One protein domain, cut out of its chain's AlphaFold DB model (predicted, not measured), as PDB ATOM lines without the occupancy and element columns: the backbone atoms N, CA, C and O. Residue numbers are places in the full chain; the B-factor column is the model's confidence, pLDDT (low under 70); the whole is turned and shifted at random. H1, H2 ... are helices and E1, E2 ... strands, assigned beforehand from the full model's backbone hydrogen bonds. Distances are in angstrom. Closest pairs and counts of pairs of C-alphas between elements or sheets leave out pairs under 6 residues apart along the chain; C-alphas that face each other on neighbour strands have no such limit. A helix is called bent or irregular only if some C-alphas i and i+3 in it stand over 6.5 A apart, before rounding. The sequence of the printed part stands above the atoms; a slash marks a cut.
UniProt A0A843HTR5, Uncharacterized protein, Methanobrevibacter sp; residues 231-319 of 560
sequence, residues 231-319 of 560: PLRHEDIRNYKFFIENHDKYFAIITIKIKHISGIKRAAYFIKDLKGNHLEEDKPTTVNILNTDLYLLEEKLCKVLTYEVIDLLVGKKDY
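Overview. This is residues 231 to 319 of the 560 residues of an uncharacterized protein of Methanobrevibacter sp (UniProt A0A843HTR5). A twisted antiparallel sheet, E2 E1 E3, curls round H3, with H1 on the same face: two layers. H2 only grazes the sheet. The printed part has 89 residues, with H1, E1, H2, E2, H3, E3 along the chain, class mixed. It is compact, radius of gyration of the C-alphas 13.0 A, spanning 35 by 23 by 21 A.

Along the chain. H1, residues 237 to 245, starts at C-alpha (149.833, 162.912, 118.362); it is irregular, C-alphas 238 and 241 being 7.7 A apart. E1, 250 to 262, 27.5 A, bends at 259. H2 is 271 to 275, E2 285 to 290, H3 291 to 301. E3, 303 to 318, 30.1 A, bends at 306 and ends at C-alpha (131.700, 151.136, 125.839).

Arrangement. N 253 and O 313 of E1 and E3 are 2.9 A apart; N 256 and O 287 of E1 and E2, 2.9 A. E2, H3, E3 form a split strand-helix-strand unit, E1 between its strands, crossover right-handed. H1 touches H3, closest C-alphas Ile 244 and Asn 291, 5.1 A, at a steep tilt of 64 degrees. In H2 and H3 every O i to N i+4 pair is within hydrogen-bond range; in H1 2 of 5, and 4 of 6 O i to N i+3.

Size, cuts and confidence. The farthest C-alphas, Asp 282 and Tyr 319, are 40.2 A apart. The printed part has no cut and no long link. Residues 260 to 282 and 302 to 305 have pLDDT under 70.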
ATOM      1  N   PRO A 231     133.472 155.184 115.525       92.81
ATOM      2  CA  PRO A 231     134.450 155.134 114.445       92.81
ATOM      3  C   PRO A 231     135.788 155.744 114.875       92.81
ATOM      4  O   PRO A 231     135.833 156.723 115.626       92.81
ATOM      5  N   LEU A 232     136.891 155.188 114.373       95.75
ATOM      6  CA  LEU A 232     138.211 155.750 114.642       95.75
ATOM      7  C   LEU A 232     138.394 157.072 113.908       95.75
ATOM      8  O   LEU A 232     138.065 157.197 112.730       95.75
ATOM      9  N   ARG A 233     139.002 158.033 114.597       95.81
ATOM     10  CA  ARG A 233     139.409 159.317 114.028       95.81
ATOM     11  C   ARG A 233     140.877 159.581 114.310       95.81
ATOM     12  O   ARG A 233     141.389 159.166 115.350       95.81
ATOM     13  N   HIS A 234     141.527 160.305 113.405       97.25
ATOM     14  CA  HIS A 234     142.849 160.852 113.686       97.25
ATOM     15  C   HIS A 234     142.760 161.876 114.820       97.25
ATOM     16  O   HIS A 234     141.782 162.621 114.947       97.25
ATOM     17  N   GLU A 235     143.793 161.892 115.647       98.12
ATOM     18  CA  GLU A 235     143.926 162.772 116.797       98.12
ATOM     19  C   GLU A 235     145.328 163.380 116.826       98.12
ATOM     20  O   GLU A 235     146.268 162.844 116.234       98.12
ATOM     21  N   ASP A 236     145.475 164.515 117.506       97.75
ATOM     22  CA  ASP A 236     146.783 165.138 117.673       97.75
ATOM     23  C   ASP A 236     147.723 164.193 118.433       97.75
ATOM     24  O   ASP A 236     147.474 163.838 119.590       97.75
ATOM     25  N   ILE A 237     148.835 163.820 117.795       97.81
ATOM     26  CA  ILE A 237     149.833 162.912 118.362       97.81
ATOM     27  C   ILE A 237     150.353 163.379 119.722       97.81
ATOM     28  O   ILE A 237     150.752 162.541 120.520       97.81
ATOM     29  N   ARG A 238     150.313 164.683 120.038       97.06
ATOM     30  CA  ARG A 238     150.729 165.232 121.343       97.06
ATOM     31  C   ARG A 238     149.853 164.738 122.497       97.06
ATOM     32  O   ARG A 238     150.313 164.722 123.636       97.06
ATOM     33  N   ASN A 239     148.640 164.277 122.202       97.19
ATOM     34  CA  ASN A 239     147.683 163.771 123.182       97.19
ATOM     35  C   ASN A 239     147.862 162.276 123.499       97.19
ATOM     36  O   ASN A 239     147.103 161.742 124.302       97.19
ATOM     37  N   TYR A 240     148.844 161.575 122.919       95.94
ATOM     38  CA  TYR A 240     148.977 160.117 123.076       95.94
ATOM     39  C   TYR A 240     148.997 159.646 124.543       95.94
ATOM     40  O   TYR A 240     148.337 158.660 124.872       95.94
ATOM     41  N   LYS A 241     149.688 160.374 125.438       95.12
ATOM     42  CA  LYS A 241     149.783 160.023 126.866       95.12
ATOM     43  C   LYS A 241     148.422 159.974 127.543       95.12
ATOM     44  O   LYS A 241     148.139 159.023 128.260       95.12
ATOM     45  N   PHE A 242     147.555 160.939 127.236       96.75
ATOM     46  CA  PHE A 242     146.194 160.967 127.761       96.75
ATOM     47  C   PHE A 242     145.439 159.670 127.428       96.75
ATOM     48  O   PHE A 242     144.750 159.122 128.286       96.75
ATOM     49  N   PHE A 243     145.603 159.136 126.212       96.88
ATOM     50  CA  PHE A 243     144.938 157.900 125.784       96.88
ATOM     51  C   PHE A 243     145.573 156.619 126.343       96.88
ATOM     52  O   PHE A 243     144.883 155.602 126.434       96.88
ATOM     53  N   ILE A 244     146.854 156.648 126.721       93.75
ATOM     54  CA  ILE A 244     147.511 155.557 127.460       93.75
ATOM     55  C   ILE A 244     147.011 155.539 128.911       93.75
ATOM     56  O   ILE A 244     146.576 154.501 129.413       93.75
ATOM     57  N   GLU A 245     147.001 156.698 129.570       94.12
ATOM     58  CA  GLU A 245     146.547 156.856 130.958       94.12
ATOM     59  C   GLU A 245     145.048 156.555 131.118       94.12
ATOM     60  O   GLU A 245     144.629 156.042 132.151       94.12
ATOM     61  N   ASN A 246     144.245 156.816 130.081       95.75
ATOM     62  CA  ASN A 246     142.805 156.533 130.044       95.75
ATOM     63  C   ASN A 246     142.475 155.337 129.130       95.75
ATOM     64  O   ASN A 246     141.469 155.345 128.408       95.75
ATOM     65  N   HIS A 247     143.329 154.308 129.117       94.19
ATOM     66  CA  HIS A 247     143.129 153.122 128.277       94.19
ATOM     67  C   HIS A 247     141.872 152.314 128.631       94.19
ATOM     68  O   HIS A 247     141.421 151.512 127.819       94.19
ATOM     69  N   ASP A 248     141.280 152.511 129.804       93.06
ATOM     70  CA  ASP A 248     139.997 151.935 130.220       93.06
ATOM     71  C   ASP A 248     138.794 152.588 129.506       93.06
ATOM     72  O   ASP A 248     137.765 151.945 129.287       93.06
ATOM     73  N   LYS A 249     138.927 153.858 129.098       96.75
ATOM     74  CA  LYS A 249     137.859 154.661 128.466       96.75
ATOM     75  C   LYS A 249     138.009 154.801 126.960       96.75
ATOM     76  O   LYS A 249     137.011 154.965 126.258       96.75
ATOM     77  N   TYR A 250     139.240 154.757 126.463       98.00
ATOM     78  CA  TYR A 250     139.536 154.978 125.054       98.00
ATOM     79  C   TYR A 250     140.225 153.779 124.429       98.00
ATOM     80  O   TYR A 250     141.022 153.070 125.048       98.00
ATOM     81  N   PHE A 251     139.923 153.571 123.160       97.44
ATOM     82  CA  PHE A 251     140.692 152.721 122.279       97.44
ATOM     83  C   PHE A 251     141.580 153.609 121.438       97.44
ATOM     84  O   PHE A 251     141.087 154.557 120.826       97.44
ATOM     85  N   ALA A 252     142.867 153.286 121.389       97.75
ATOM     86  CA  ALA A 252     143.759 153.948 120.463       97.75
ATOM     87  C   ALA A 252     144.676 152.951 119.768       97.75
ATOM     88  O   ALA A 252     145.217 152.048 120.409       97.75
ATOM     89  N   ILE A 253     144.854 153.154 118.464       96.94
ATOM     90  CA  ILE A 253     145.934 152.561 117.682       96.94
ATOM     91  C   ILE A 253     146.994 153.645 117.540       96.94
ATOM     92  O   ILE A 253     146.731 154.725 117.009       96.94
ATOM     93  N   ILE A 254     148.184 153.349 118.040       95.56
ATOM     94  CA  ILE A 254     149.300 154.277 118.091       95.56
ATOM     95  C   ILE A 254     150.372 153.735 117.155       95.56
ATOM     96  O   ILE A 254     150.874 152.625 117.343       95.56
ATOM     97  N   THR A 255     150.721 154.512 116.137       94.44
ATOM     98  CA  THR A 255     151.881 154.212 115.300       94.44
ATOM     99  C   THR A 255     153.093 154.838 115.958       94.44
ATOM    100  O   THR A 255     153.180 156.061 116.057       94.44
ATOM    101  N   ILE A 256     154.033 154.012 116.411       91.06
ATOM    102  CA  ILE A 256     155.242 154.471 117.095       91.06
ATOM    103  C   ILE A 256     156.497 153.958 116.406       91.06
ATOM    104  O   ILE A 256     156.558 152.818 115.951       91.06
ATOM    105  N   LYS A 257     157.527 154.798 116.368       89.69
ATOM    106  CA  LYS A 257     158.884 154.436 115.968       89.69
ATOM    107  C   LYS A 257     159.718 154.209 117.218       89.69
ATOM    108  O   LYS A 257     160.052 155.155 117.928       89.69
ATOM    109  N   ILE A 258     160.044 152.952 117.496       82.94
ATOM    110  CA  ILE A 258     160.747 152.535 118.715       82.94
ATOM    111  C   ILE A 258     162.221 152.326 118.389       82.94
ATOM    112  O   ILE A 258     162.535 151.618 117.434       82.94
ATOM    113  N   LYS A 259     163.123 152.927 119.179       73.12
ATOM    114  CA  LYS A 259     164.580 152.803 118.991       73.12
ATOM    115  C   LYS A 259     165.249 151.876 120.006       73.12
ATOM    116  O   LYS A 259     166.245 151.250 119.667       73.12
ATOM    117  N   HIS A 260     164.741 151.789 121.237       63.28
ATOM    118  CA  HIS A 260     165.374 150.974 122.275       63.28
ATOM    119  C   HIS A 260     164.396 150.579 123.393       63.28
ATOM    120  O   HIS A 260     163.714 151.432 123.966       63.28
ATOM    121  N   ILE A 261     164.406 149.299 123.771       61.75
ATOM    122  CA  ILE A 261     163.754 148.764 124.975       61.75
ATOM    123  C   ILE A 261     164.869 148.207 125.862       61.75
ATOM    124  O   ILE A 261     165.528 147.247 125.475       61.75
ATOM    125  N   SER A 262     165.142 148.835 127.010       52.16
ATOM    126  CA  SER A 262     166.077 148.266 127.990       52.16
ATOM    127  C   SER A 262     165.311 147.744 129.197       52.16
ATOM    128  O   SER A 262     164.290 148.296 129.603       52.16
ATOM    129  N   GLY A 263     165.833 146.676 129.791       53.28
ATOM    130  CA  GLY A 263     165.344 146.188 131.070       53.28
ATOM    131  C   GLY A 263     164.472 144.939 130.971       53.28
ATOM    132  O   GLY A 263     163.502 144.868 130.226       53.28
ATOM    133  N   ILE A 264     164.858 143.987 131.823       47.84
ATOM    134  CA  ILE A 264     164.242 142.700 132.146       47.84
ATOM    135  C   ILE A 264     164.355 141.641 131.030       47.84
ATOM    136  O   ILE A 264     163.576 141.596 130.086       47.84
ATOM    137  N   LYS A 265     165.264 140.665 131.219       51.59
ATOM    138  CA  LYS A 265     165.345 139.413 130.426       51.59
ATOM    139  C   LYS A 265     163.983 138.697 130.274       51.59
ATOM    140  O   LYS A 265     163.781 137.985 129.300       51.59
ATOM    141  N   ARG A 266     163.045 138.901 131.212       52.25
ATOM    142  CA  ARG A 266     161.647 138.413 131.170       52.25
ATOM    143  C   ARG A 266     160.737 139.189 130.193       52.25
ATOM    144  O   ARG A 266     159.837 138.584 129.627       52.25
ATOM    145  N   ALA A 267     160.992 140.474 129.920       49.81
ATOM    146  CA  ALA A 267     160.237 141.265 128.936       49.81
ATOM    147  C   ALA A 267     160.548 140.859 127.482       49.81
ATOM    148  O   ALA A 267     159.708 141.007 126.594       49.81
ATOM    149  N   ALA A 268     161.718 140.253 127.245       48.91
ATOM    150  CA  ALA A 268     162.147 139.767 125.931       48.91
ATOM    151  C   ALA A 268     161.192 138.735 125.292       48.91
ATOM    152  O   ALA A 268     161.238 138.523 124.079       48.91
ATOM    153  N   TYR A 269     160.298 138.116 126.072       53.06
ATOM    154  CA  TYR A 269     159.289 137.186 125.560       53.06
ATOM    155  C   TYR A 269     158.045 137.878 124.987       53.06
ATOM    156  O   TYR A 269     157.511 137.389 123.989       53.06
ATOM    157  N   PHE A 270     157.642 139.035 125.534       56.28
ATOM    158  CA  PHE A 270     156.646 139.921 124.906       56.28
ATOM    159  C   PHE A 270     157.173 140.440 123.566       56.28
ATOM    160  O   PHE A 270     156.457 140.525 122.570       56.28
ATOM    161  N   ILE A 271     158.488 140.669 123.519       52.53
ATOM    162  CA  ILE A 271     159.172 141.120 122.321       52.53
ATOM    163  C   ILE A 271     159.045 140.111 121.171       52.53
ATOM    164  O   ILE A 271     159.214 140.556 120.060       52.53
ATOM    165  N   LYS A 272     158.691 138.816 121.300       51.81
ATOM    166  CA  LYS A 272     158.558 137.966 120.083       51.81
ATOM    167  C   LYS A 272     157.434 138.425 119.140       51.81
ATOM    168  O   LYS A 272     157.635 138.365 117.929       51.81
ATOM    169  N   ASP A 273     156.316 138.926 119.658       54.28
ATOM    170  CA  ASP A 273     155.232 139.442 118.806       54.28
ATOM    171  C   ASP A 273     155.573 140.841 118.253       54.28
ATOM    172  O   ASP A 273     155.172 141.188 117.145       54.28
ATOM    173  N   LEU A 274     156.444 141.596 118.937       54.88
ATOM    174  CA  LEU A 274     157.065 142.817 118.402       54.88
ATOM    175  C   LEU A 274     158.268 142.543 117.456       54.88
ATOM    176  O   LEU A 274     158.486 143.272 116.498       54.88
ATOM    177  N   LYS A 275     159.030 141.460 117.645       49.72
ATOM    178  CA  LYS A 275     160.133 140.965 116.792       49.72
ATOM    179  C   LYS A 275     159.583 140.340 115.521       49.72
ATOM    180  O   LYS A 275     160.215 140.449 114.480       49.72
ATOM    181  N   GLY A 276     158.394 139.737 115.581       51.75
ATOM    182  CA  GLY A 276     157.597 139.402 114.400       51.75
ATOM    183  C   GLY A 276     157.188 140.642 113.594       51.75
ATOM    184  O   GLY A 276     156.942 140.523 112.401       51.75
ATOM    185  N   ASN A 277     157.201 141.825 114.221       49.31
ATOM    186  CA  ASN A 277     157.126 143.139 113.576       49.31
ATOM    187  C   ASN A 277     158.518 143.775 113.338       49.31
ATOM    188  O   ASN A 277     158.615 144.977 113.119       49.31
ATOM    189  N   HIS A 278     159.591 142.975 113.354       49.97
ATOM    190  CA  HIS A 278     160.967 143.359 113.015       49.97
ATOM    191  C   HIS A 278     161.648 144.391 113.931       49.97
ATOM    192  O   HIS A 278     162.522 145.113 113.462       49.97
ATOM    193  N   LEU A 279     161.315 144.459 115.230       54.94
ATOM    194  CA  LEU A 279     162.131 145.230 116.180       54.94
ATOM    195  C   LEU A 279     163.539 144.599 116.310       54.94
ATOM    196  O   LEU A 279     163.744 143.682 117.113       54.94
ATOM    197  N   GLU A 280     164.495 145.053 115.503       55.53
ATOM    198  CA  GLU A 280     165.920 144.745 115.669       55.53
ATOM    199  C   GLU A 280     166.513 145.603 116.795       55.53
ATOM    200  O   GLU A 280     166.159 146.774 116.955       55.53
ATOM    201  N   GLU A 281     167.422 145.023 117.585       57.25
ATOM    202  CA  GLU A 281     168.204 145.786 118.564       57.25
ATOM    203  C   GLU A 281     168.964 146.904 117.819       57.25
ATOM    204  O   GLU A 281     169.556 146.675 116.764       57.25
ATOM    205  N   ASP A 282     168.857 148.138 118.320       61.47
ATOM    206  CA  ASP A 282     169.470 149.368 117.790       61.47
ATOM    207  C   ASP A 282     168.962 149.935 116.448       61.47
ATOM    208  O   ASP A 282     169.430 151.003 116.028       61.47
ATOM    209  N   LYS A 283     167.952 149.334 115.795       70.12
ATOM    210  CA  LYS A 283     167.311 149.935 114.605       70.12
ATOM    211  C   LYS A 283     165.916 150.490 114.911       70.12
ATOM    212  O   LYS A 283     165.028 149.736 115.314       70.12
ATOM    213  N   PRO A 284     165.670 151.792 114.647       77.94
ATOM    214  CA  PRO A 284     164.340 152.366 114.774       77.94
ATOM    215  C   PRO A 284     163.341 151.610 113.899       77.94
ATOM    216  O   PRO A 284     163.486 151.580 112.679       77.94
ATOM    217  N   THR A 285     162.313 151.044 114.517       80.56
ATOM    218  CA  THR A 285     161.297 150.261 113.812       80.56
ATOM    219  C   THR A 285     159.919 150.840 114.091       80.56
ATOM    220  O   THR A 285     159.605 151.197 115.227       80.56
ATOM    221  N   THR A 286     159.110 150.969 113.040       86.44
ATOM    222  CA  THR A 286     157.745 151.498 113.142       86.44
ATOM    223  C   THR A 286     156.768 150.360 113.394       86.44
ATOM    224  O   THR A 286     156.684 149.434 112.590       86.44
ATOM    225  N   VAL A 287     156.018 150.442 114.487       86.81
ATOM    226  CA  VAL A 287     155.013 149.452 114.879       86.81
ATOM    227  C   VAL A 287     153.677 150.133 115.149       86.81
ATOM    228  O   VAL A 287     153.633 151.273 115.602       86.81
ATOM    229  N   ASN A 288     152.589 149.423 114.867       90.62
ATOM    230  CA  ASN A 288     151.252 149.822 115.293       90.62
ATOM    231  C   ASN A 288     150.959 149.074 116.592       90.62
ATOM    232  O   ASN A 288     151.132 147.857 116.635       90.62
ATOM    233  N   ILE A 289     150.547 149.776 117.639       90.56
ATOM    234  CA  ILE A 289     150.285 149.183 118.952       90.56
ATOM    235  C   ILE A 289     148.990 149.731 119.539       90.56
ATOM    236  O   ILE A 289     148.653 150.894 119.331       90.56
ATOM    237  N   LEU A 290     148.251 148.899 120.273       94.62
ATOM    238  CA  LEU A 290     147.105 149.379 121.034       94.62
ATOM    239  C   LEU A 290     147.564 150.100 122.299       94.62
ATOM    240  O   LEU A 290     148.524 149.678 122.941       94.62
ATOM    241  N   ASN A 291     146.840 151.135 122.718       94.88
ATOM    242  CA  ASN A 291     147.119 151.825 123.981       94.88
ATOM    243  C   ASN A 291     147.154 150.888 125.197       94.88
ATOM    244  O   ASN A 291     147.999 151.074 126.061       94.88
ATOM    245  N   THR A 292     146.303 149.858 125.247       93.56
ATOM    246  CA  THR A 292     146.339 148.833 126.309       93.56
ATOM    247  C   THR A 292     147.661 148.052 126.321       93.56
ATOM    248  O   THR A 292     148.213 147.795 127.388       93.56
ATOM    249  N   ASP A 293     148.201 147.703 125.150       90.12
ATOM    250  CA  ASP A 293     149.496 147.021 125.055       90.12
ATOM    251  C   ASP A 293     150.660 147.962 125.376       90.12
ATOM    252  O   ASP A 293     151.620 147.550 126.021       90.12
ATOM    253  N   LEU A 294     150.578 149.226 124.951       88.62
ATOM    254  CA  LEU A 294     151.601 150.221 125.258       88.62
ATOM    255  C   LEU A 294     151.626 150.553 126.757       88.62
ATOM    256  O   LEU A 294     152.702 150.598 127.341       88.62
ATOM    257  N   TYR A 295     150.460 150.667 127.396       90.75
ATOM    258  CA  TYR A 295     150.339 150.789 128.850       90.75
ATOM    259  C   TYR A 295     151.006 149.606 129.565       90.75
ATOM    260  O   TYR A 295     151.820 149.790 130.465       90.75
ATOM    261  N   LEU A 296     150.722 148.374 129.126       85.94
ATOM    262  CA  LEU A 296     151.347 147.172 129.681       85.94
ATOM    263  C   LEU A 296     152.875 147.176 129.504       85.94
ATOM    264  O   LEU A 296     153.608 146.783 130.416       85.94
ATOM    265  N   LEU A 297     153.356 147.619 128.340       81.50
ATOM    266  CA  LEU A 297     154.782 147.763 128.065       81.50
ATOM    267  C   LEU A 297     155.450 148.745 129.026       81.50
ATOM    268  O   LEU A 297     156.463 148.374 129.617       81.50
ATOM    269  N   GLU A 298     154.894 149.949 129.175       82.88
ATOM    270  CA  GLU A 298     155.474 151.039 129.971       82.88
ATOM    271  C   GLU A 298     155.401 150.785 131.479       82.88
ATOM    272  O   GLU A 298     156.387 150.996 132.185       82.88
ATOM    273  N   GLU A 299     154.262 150.292 131.968       83.88
ATOM    274  CA  GLU A 299     154.006 150.191 133.407       83.88
ATOM    275  C   GLU A 299     154.474 148.871 134.020       83.88
ATOM    276  O   GLU A 299     154.792 148.812 135.210       83.88
ATOM    277  N   LYS A 300     154.476 147.778 133.245       78.94
ATOM    278  CA  LYS A 300     154.649 146.425 133.807       78.94
ATOM    279  C   LYS A 300     155.856 145.675 133.262       78.94
ATOM    280  O   LYS A 300     156.459 144.899 134.003       78.94
ATOM    281  N   LEU A 301     156.199 145.848 131.987       76.00
ATOM    282  CA  LEU A 301     157.164 144.963 131.326       76.00
ATOM    283  C   LEU A 301     158.566 145.554 131.217       76.00
ATOM    284  O   LEU A 301     159.537 144.882 131.564       76.00
ATOM    285  N   CYS A 302     158.699 146.766 130.688       69.56
ATOM    286  CA  CYS A 302     160.005 147.312 130.343       69.56
ATOM    287  C   CYS A 302     160.028 148.834 130.406       69.56
ATOM    288  O   CYS A 302     159.038 149.507 130.142       69.56
ATOM    289  N   LYS A 303     161.215 149.393 130.646       65.38
ATOM    290  CA  LYS A 303     161.411 150.824 130.454       65.38
ATOM    291  C   LYS A 303     161.640 151.064 128.965       65.38
ATOM    292  O   LYS A 303     162.743 150.854 128.453       65.38
ATOM    293  N   VAL A 304     160.594 151.482 128.255       66.44
ATOM    294  CA  VAL A 304     160.761 151.964 126.881       66.44
ATOM    295  C   VAL A 304     161.647 153.208 126.955       66.44
ATOM    296  O   VAL A 304     161.281 154.199 127.582       66.44
ATOM    297  N   LEU A 305     162.864 153.137 126.403       62.75
ATOM    298  CA  LEU A 305     163.839 154.212 126.596       62.75
ATOM    299  C   LEU A 305     163.488 155.433 125.753       62.75
ATOM    300  O   LEU A 305     163.584 156.555 126.237       62.75
ATOM    301  N   THR A 306     163.103 155.206 124.494       75.50
ATOM    302  CA  THR A 306     162.660 156.255 123.568       75.50
ATOM    303  C   THR A 306     161.749 155.671 122.488       75.50
ATOM    304  O   THR A 306     162.067 154.640 121.883       75.50
ATOM    305  N   TYR A 307     160.643 156.359 122.217       86.00
ATOM    306  CA  TYR A 307     159.852 156.184 121.004       86.00
ATOM    307  C   TYR A 307     159.280 157.523 120.537       86.00
ATOM    308  O   TYR A 307     159.093 158.449 121.325       86.00
ATOM    309  N   GLU A 308     159.037 157.614 119.236       92.12
ATOM    310  CA  GLU A 308     158.408 158.752 118.567       92.12
ATOM    311  C   GLU A 308     157.014 158.326 118.098       92.12
ATOM    312  O   GLU A 308     156.878 157.294 117.441       92.12
ATOM    313  N   VAL A 309     155.979 159.096 118.442       94.94
ATOM    314  CA  VAL A 309     154.614 158.858 117.953       94.94
ATOM    315  C   VAL A 309     154.474 159.477 116.567       94.94
ATOM    316  O   VAL A 309     154.716 160.667 116.397       94.94
ATOM    317  N   ILE A 310     154.094 158.659 115.588       96.75
ATOM    318  CA  ILE A 310     153.939 159.048 114.180       96.75
ATOM    319  C   ILE A 310     152.474 159.335 113.849       96.75
ATOM    320  O   ILE A 310     152.182 160.301 113.152       96.75
ATOM    321  N   ASP A 311     151.561 158.491 114.328       97.19
ATOM    322  CA  ASP A 311     150.125 158.602 114.060       97.19
ATOM    323  C   ASP A 311     149.325 158.084 115.256       97.19
ATOM    324  O   ASP A 311     149.799 157.236 116.025       97.19
ATOM    325  N   LEU A 312     148.117 158.611 115.410       97.75
ATOM    326  CA  LEU A 312     147.233 158.335 116.527       97.75
ATOM    327  C   LEU A 312     145.785 158.276 116.035       97.75
ATOM    328  O   LEU A 312     145.189 159.292 115.682       97.75
ATOM    329  N   LEU A 313     145.214 157.073 116.064       97.62
ATOM    330  CA  LEU A 313     143.797 156.824 115.809       97.62
ATOM    331  C   LEU A 313     143.094 156.542 117.129       97.62
ATOM    332  O   LEU A 313     143.552 155.682 117.880       97.62
ATOM    333  N   VAL A 314     141.976 157.213 117.396       98.06
ATOM    334  CA  VAL A 314     141.247 157.093 118.668       98.06
ATOM    335  C   VAL A 314     139.752 156.896 118.463       98.06
ATOM    336  O   VAL A 314     139.171 157.406 117.508       98.06
ATOM    337  N   GLY A 315     139.123 156.204 119.408       97.19
ATOM    338  CA  GLY A 315     137.672 156.109 119.547       97.19
ATOM    339  C   GLY A 315     137.286 155.804 120.993       97.19
ATOM    340  O   GLY A 315     138.115 155.349 121.791       97.19
ATOM    341  N   LYS A 316     136.037 156.087 121.369       97.44
ATOM    342  CA  LYS A 316     135.556 155.768 122.718       97.44
ATOM    343  C   LYS A 316     135.267 154.283 122.874       97.44
ATOM    344  O   LYS A 316     134.938 153.586 121.909       97.44
ATOM    345  N   LYS A 317     135.404 153.818 124.115       97.44
ATOM    346  CA  LYS A 317     135.003 152.481 124.526       97.44
ATOM    347  C   LYS A 317     133.673 152.508 125.268       97.44
ATOM    348  O   LYS A 317     133.451 153.367 126.121       97.44
ATOM    349  N   ASP A 318     132.855 151.498 125.021       97.00
ATOM    350  CA  ASP A 318     131.700 151.136 125.839       97.00
ATOM    351  C   ASP A 318     131.516 149.610 125.813       97.00
ATOM    352  O   ASP A 318     132.253 148.903 125.129       97.00
ATOM    353  N   TYR A 319     130.574 149.073 126.576       96.38
ATOM    354  CA  TYR A 319     130.234 147.655 126.499       96.38
ATOM    355  C   TYR A 319     129.735 147.278 125.101       96.38
ATOM    356  O   TYR A 319     129.156 148.104 124.388       96.38
TER     357      TYR A 319